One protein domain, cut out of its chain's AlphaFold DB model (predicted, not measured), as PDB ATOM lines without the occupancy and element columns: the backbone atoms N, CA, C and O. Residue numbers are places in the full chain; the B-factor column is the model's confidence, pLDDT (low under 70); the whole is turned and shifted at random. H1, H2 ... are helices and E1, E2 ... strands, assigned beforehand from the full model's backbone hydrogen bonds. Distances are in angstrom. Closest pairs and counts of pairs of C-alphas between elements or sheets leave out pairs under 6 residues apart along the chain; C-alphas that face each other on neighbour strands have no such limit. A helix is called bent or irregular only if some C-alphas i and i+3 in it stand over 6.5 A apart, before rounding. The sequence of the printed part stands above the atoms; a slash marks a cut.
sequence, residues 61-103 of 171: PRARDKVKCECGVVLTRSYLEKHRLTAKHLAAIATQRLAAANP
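Overview. This is residues 61 to 103 of the 171 residues of an uncharacterized protein of Pleurotus ostreatus PC15 (UniProt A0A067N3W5). A small hairpin of two short strands, E1 and E2, has the short helix H1 beside it, and from there the longer helix H2 leads away as an arm; residues 97 to 103, of which 97 to 101 belong to H2, stick out free. The printed part has 43 residues, with two named strands and then two named helices, in the order E1, E2, H1, H2. The sheet, E1 - E2, is antiparallel, and the class is mixed, helices and strands. The whole is loose, with a radius of gyration of the C-alphas of 12.1 A and spans of 39 by 19 by 11 A.

Along the chain. Find C-alpha 66 at (23.417, -13.013, -17.116), where E1 begins; it runs over residues 66 to 68, 6.8 A. E2 is residues 74 to 76, 7.2 A. H1 is residues 77 to 84, 11.6 A, and is irregular: C-alphas 78 and 81 are 7.0 A apart. From C-alpha 87 at (41.172, -22.303, -10.478), H2 runs 21.2 A to C-alpha 101 at (30.207, -39.196, -3.848).

Arrangement. Look first at the hairpin of E1 and E2, where N 67 and O 75 are within hydrogen-bond range at 2.8 A. The closest C-alphas of E1 and H1 are those of Val 67 and Arg 77, 5.9 A apart. H1 and H2 are close but not clearly touching, the closest C-alphas being those of His 83 and His 89 at 6.6 A. Their tilt is steep at 69 degrees, only just short of about perpendicular, and they run the same way. H2 is apart from E1 and E2. In H2 every O i to N i+4 pair is within hydrogen-bond range; in H1, 2 of 4 are, beside 4 of 5 O i to N i+3 pairs.

Size, cuts and confidence. The C-alphas farthest apart, those of Arg 62 and Asn 102, are 38.9 A apart. The printed part has no cut, and its three links between elements are tight. Mean pLDDT of the printed part is 83.6; look for values under 70 at residues 61, 63 and 100 to 103.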
ATOM      1  N   PRO A  61      20.379 -14.182 -28.007       66.00
ATOM      2  CA  PRO A  61      21.253 -14.086 -26.854       66.00
ATOM      3  C   PRO A  61      22.258 -12.949 -27.016       66.00
ATOM      4  O   PRO A  61      23.130 -12.974 -27.892       66.00
ATOM      5  N   ARG A  62      22.178 -11.959 -26.130       74.81
ATOM      6  CA  ARG A  62      23.102 -10.829 -26.093       74.81
ATOM      7  C   ARG A  62      24.301 -11.187 -25.222       74.81
ATOM      8  O   ARG A  62      24.211 -11.872 -24.207       74.81
ATOM      9  N   ALA A  63      25.469 -10.651 -25.566       69.38
ATOM     10  CA  ALA A  63      26.705 -10.912 -24.816       69.38
ATOM     11  C   ALA A  63      26.647 -10.478 -23.331       69.38
ATOM     12  O   ALA A  63      27.447 -10.944 -22.516       69.38
ATOM     13  N   ARG A  64      25.714  -9.579 -22.981       72.62
ATOM     14  CA  ARG A  64      25.495  -9.059 -21.620       72.62
ATOM     15  C   ARG A  64      24.503  -9.885 -20.802       72.62
ATOM     16  O   ARG A  64      24.285  -9.558 -19.635       72.62
ATOM     17  N   ASP A  65      23.935 -10.936 -21.382       83.62
ATOM     18  CA  ASP A  65      22.973 -11.776 -20.685       83.62
ATOM     19  C   ASP A  65      23.648 -12.456 -19.499       83.62
ATOM     20  O   ASP A  65      24.765 -12.983 -19.594       83.62
ATOM     21  N   LYS A  66      22.969 -12.390 -18.354       88.38
ATOM     22  CA  LYS A  66      23.417 -13.013 -17.116       88.38
ATOM     23  C   LYS A  66      23.029 -14.481 -17.162       88.38
ATOM     24  O   LYS A  66      21.850 -14.813 -17.211       88.38
ATOM     25  N   VAL A  67      24.023 -15.350 -17.114       88.56
ATOM     26  CA  VAL A  67      23.862 -16.798 -17.132       88.56
ATOM     27  C   VAL A  67      24.431 -17.368 -15.838       88.56
ATOM     28  O   VAL A  67      25.445 -16.903 -15.312       88.56
ATOM     29  N   LYS A  68      23.752 -18.377 -15.296       91.56
ATOM     30  CA  LYS A  68      24.196 -19.097 -14.105       91.56
ATOM     31  C   LYS A  68      25.124 -20.239 -14.518       91.56
ATOM     32  O   LYS A  68      24.741 -21.078 -15.324       91.56
ATOM     33  N   CYS A  69      26.330 -20.260 -13.966       92.25
ATOM     34  CA  CYS A  69      27.281 -21.351 -14.150       92.25
ATOM     35  C   CYS A  69      26.929 -22.544 -13.243       92.25
ATOM     36  O   CYS A  69      26.317 -22.376 -12.185       92.25
ATOM     37  N   GLU A  70      27.361 -23.743 -13.629       89.00
ATOM     38  CA  GLU A  70      27.259 -25.004 -12.885       89.00
ATOM     39  C   GLU A  70      27.846 -24.936 -11.460       89.00
ATOM     40  O   GLU A  70      27.358 -25.589 -10.540       89.00
ATOM     41  N   CYS A  71      28.827 -24.061 -11.229       86.81
ATOM     42  CA  CYS A  71      29.370 -23.794  -9.896       86.81
ATOM     43  C   CYS A  71      28.426 -22.961  -8.995       86.81
ATOM     44  O   CYS A  71      28.709 -22.776  -7.813       86.81
ATOM     45  N   GLY A  72      27.320 -22.437  -9.537       87.06
ATOM     46  CA  GLY A  72      26.325 -21.619  -8.838       87.06
ATOM     47  C   GLY A  72      26.497 -20.102  -8.985       87.06
ATOM     48  O   GLY A  72      25.620 -19.357  -8.547       87.06
ATOM     49  N   VAL A  73      27.579 -19.630  -9.616       88.50
ATOM     50  CA  VAL A  73      27.874 -18.195  -9.791       88.50
ATOM     51  C   VAL A  73      27.136 -17.628 -11.011       88.50
ATOM     52  O   VAL A  73      27.099 -18.256 -12.069       88.50
ATOM     53  N   VAL A  74      26.554 -16.430 -10.878       91.25
ATOM     54  CA  VAL A  74      25.891 -15.707 -11.979       91.25
ATOM     55  C   VAL A  74      26.886 -14.754 -12.633       91.25
ATOM     56  O   VAL A  74      27.427 -13.872 -11.970       91.25
ATOM     57  N   LEU A  75      27.130 -14.933 -13.930       89.38
ATOM     58  CA  LEU A  75      28.124 -14.186 -14.708       89.38
ATOM     59  C   LEU A  75      27.541 -13.788 -16.065       89.38
ATOM     60  O   LEU A  75      26.494 -14.285 -16.464       89.38
ATOM     61  N   THR A  76      28.202 -12.893 -16.795       90.50
ATOM     62  CA  THR A  76      27.806 -12.593 -18.180       90.50
ATOM     63  C   THR A  76      28.206 -13.733 -19.112       90.50
ATOM     64  O   THR A  76      29.240 -14.375 -18.900       90.50
ATOM     65  N   ARG A  77      27.440 -13.956 -20.188       85.19
ATOM     66  CA  ARG A  77      27.738 -14.990 -21.196       85.19
ATOM     67  C   ARG A  77      29.161 -14.877 -21.753       85.19
ATOM     68  O   ARG A  77      29.843 -15.886 -21.880       85.19
ATOM     69  N   SER A  78      29.640 -13.654 -21.978       85.69
ATOM     70  CA  SER A  78      31.015 -13.369 -22.419       85.69
ATOM     71  C   SER A  78      32.115 -13.812 -21.441       85.69
ATOM     72  O   SER A  78      33.255 -14.021 -21.852       85.69
ATOM     73  N   TYR A  79      31.807 -13.931 -20.147       87.00
ATOM     74  CA  TYR A  79      32.776 -14.271 -19.104       87.00
ATOM     75  C   TYR A  79      32.664 -15.729 -18.633       87.00
ATOM     76  O   TYR A  79      33.523 -16.191 -17.886       87.00
ATOM     77  N   LEU A  80      31.654 -16.481 -19.089       89.25
ATOM     78  CA  LEU A  80      31.469 -17.885 -18.709       89.25
ATOM     79  C   LEU A  80      32.639 -18.777 -19.130       89.25
ATOM     80  O   LEU A  80      33.127 -19.563 -18.323       89.25
ATOM     81  N   GLU A  81      33.111 -18.638 -20.368       87.75
ATOM     82  CA  GLU A  81      34.230 -19.442 -20.879       87.75
ATOM     83  C   GLU A  81      35.499 -19.200 -20.060       87.75
ATOM     84  O   GLU A  81      36.147 -20.139 -19.604       87.75
ATOM     85  N   LYS A  82      35.797 -17.928 -19.770       90.56
ATOM     86  CA  LYS A  82      36.936 -17.549 -18.925       90.56
ATOM     87  C   LYS A  82      36.768 -18.051 -17.498       90.56
ATOM     88  O   LYS A  82      37.731 -18.509 -16.894       90.56
ATOM     89  N   HIS A  83      35.553 -17.985 -16.960       91.75
ATOM     90  CA  HIS A  83      35.259 -18.458 -15.618       91.75
ATOM     91  C   HIS A  83      35.522 -19.959 -15.459       91.75
ATOM     92  O   HIS A  83      36.125 -20.343 -14.456       91.75
ATOM     93  N   ARG A  84      35.155 -20.785 -16.447       90.38
ATOM     94  CA  ARG A  84      35.394 -22.241 -16.423       90.38
ATOM     95  C   ARG A  84      36.869 -22.612 -16.296       90.38
ATOM     96  O   ARG A  84      37.198 -23.605 -15.658       90.38
ATOM     97  N   LEU A  85      37.754 -21.780 -16.840       91.31
ATOM     98  CA  LEU A  85      39.203 -21.971 -16.772       91.31
ATOM     99  C   LEU A  85      39.814 -21.503 -15.442       91.31
ATOM    100  O   LEU A  85      40.977 -21.778 -15.163       91.31
ATOM    101  N   THR A  86      39.064 -20.778 -14.604       92.62
ATOM    102  CA  THR A  86      39.613 -20.286 -13.336       92.62
ATOM    103  C   THR A  86      39.812 -21.421 -12.333       92.62
ATOM    104  O   THR A  86      38.949 -22.281 -12.157       92.62
ATOM    105  N   ALA A  87      40.905 -21.359 -11.567       88.44
ATOM    106  CA  ALA A  87      41.172 -22.303 -10.478       88.44
ATOM    107  C   ALA A  87      40.022 -22.374  -9.454       88.44
ATOM    108  O   ALA A  87      39.742 -23.430  -8.893       88.44
ATOM    109  N   LYS A  88      39.301 -21.259  -9.251       89.31
ATOM    110  CA  LYS A  88      38.113 -21.199  -8.387       89.31
ATOM    111  C   LYS A  88      36.984 -22.094  -8.898       89.31
ATOM    112  O   LYS A  88      36.339 -22.762  -8.097       89.31
ATOM    113  N   HIS A  89      36.752 -22.106 -10.209       91.31
ATOM    114  CA  HIS A  89      35.745 -22.963 -10.823       91.31
ATOM    115  C   HIS A  89      36.132 -24.439 -10.700       91.31
ATOM    116  O   HIS A  89      35.340 -25.238 -10.207       91.31
ATOM    117  N   LEU A  90      37.373 -24.787 -11.050       90.06
ATOM    118  CA  LEU A  90      37.873 -26.161 -10.946       90.06
ATOM    119  C   LEU A  90      37.787 -26.702  -9.508       90.06
ATOM    120  O   LEU A  90      37.316 -27.819  -9.296       90.06
ATOM    121  N   ALA A  91      38.151 -25.889  -8.512       88.75
ATOM    122  CA  ALA A  91      38.017 -26.245  -7.100       88.75
ATOM    123  C   ALA A  91      36.545 -26.425  -6.672       88.75
ATOM    124  O   ALA A  91      36.214 -27.370  -5.952       88.75
ATOM    125  N   ALA A  92      35.639 -25.560  -7.140       88.50
ATOM    126  CA  ALA A  92      34.208 -25.692  -6.864       88.50
ATOM    127  C   ALA A  92      33.628 -26.984  -7.466       88.50
ATOM    128  O   ALA A  92      32.886 -27.699  -6.797       88.50
ATOM    129  N   ILE A  93      34.017 -27.350  -8.687       88.75
ATOM    130  CA  ILE A  93      33.578 -28.603  -9.314       88.75
ATOM    131  C   ILE A  93      34.164 -29.827  -8.600       88.75
ATOM    132  O   ILE A  93      33.447 -30.799  -8.365       88.75
ATOM    133  N   ALA A  94      35.438 -29.785  -8.202       85.38
ATOM    134  CA  ALA A  94      36.061 -30.869  -7.445       85.38
ATOM    135  C   ALA A  94      35.345 -31.106  -6.104       85.38
ATOM    136  O   ALA A  94      34.993 -32.238  -5.776       85.38
ATOM    137  N   THR A  95      35.051 -30.036  -5.360       85.06
ATOM    138  CA  THR A  95      34.303 -30.125  -4.094       85.06
ATOM    139  C   THR A  95      32.870 -30.621  -4.287       85.06
ATOM    140  O   THR A  95      32.413 -31.461  -3.514       85.06
ATOM    141  N   GLN A  96      32.176 -30.184  -5.342       84.06
ATOM    142  CA  GLN A  96      30.844 -30.695  -5.684       84.06
ATOM    143  C   GLN A  96      30.862 -32.190  -6.035       84.06
ATOM    144  O   GLN A  96      29.987 -32.931  -5.587       84.06
ATOM    145  N   ARG A  97      31.868 -32.663  -6.781       79.44
ATOM    146  CA  ARG A  97      32.026 -34.091  -7.112       79.44
ATOM    147  C   ARG A  97      32.284 -34.943  -5.868       79.44
ATOM    148  O   ARG A  97      31.689 -36.008  -5.727       79.44
ATOM    149  N   LEU A  98      33.111 -34.457  -4.943       76.44
ATOM    150  CA  LEU A  98      33.367 -35.134  -3.668       76.44
ATOM    151  C   LEU A  98      32.122 -35.165  -2.768       76.44
ATOM    152  O   LEU A  98      31.857 -36.179  -2.126       76.44
ATOM    153  N   ALA A  99      31.334 -34.087  -2.753       71.56
ATOM    154  CA  ALA A  99      30.067 -34.038  -2.026       71.56
ATOM    155  C   ALA A  99      29.016 -34.992  -2.624       71.56
ATOM    156  O   ALA A  99      28.285 -35.642  -1.881       71.56
ATOM    157  N   ALA A 100      28.968 -35.129  -3.953       68.12
ATOM    158  CA  ALA A 100      28.074 -36.069  -4.628       68.12
ATOM    159  C   ALA A 100      28.441 -37.543  -4.362       68.12
ATOM    160  O   ALA A 100      27.556 -38.392  -4.310       68.12
ATOM    161  N   ALA A 101      29.726 -37.845  -4.143       63.09
ATOM    162  CA  ALA A 101      30.207 -39.196  -3.848       63.09
ATOM    163  C   ALA A 101      29.940 -39.660  -2.397       63.09
ATOM    164  O   ALA A 101      30.053 -40.850  -2.112       63.09
ATOM    165  N   ASN A 102      29.569 -38.759  -1.479       57.28
ATOM    166  CA  ASN A 102      29.275 -39.090  -0.081       57.28
ATOM    167  C   ASN A 102      27.992 -38.391   0.411       57.28
ATOM    168  O   ASN A 102      28.064 -37.341   1.051       57.28
ATOM    169  N   PRO A 103      26.799 -38.984   0.215       57.66
ATOM    170  CA  PRO A 103      25.534 -38.377   0.640       57.66
ATOM    171  C   PRO A 103      25.297 -38.375   2.167       57.66
ATOM    172  O   PRO A 103      24.211 -38.017   2.621       57.66
TER     173      PRO A 103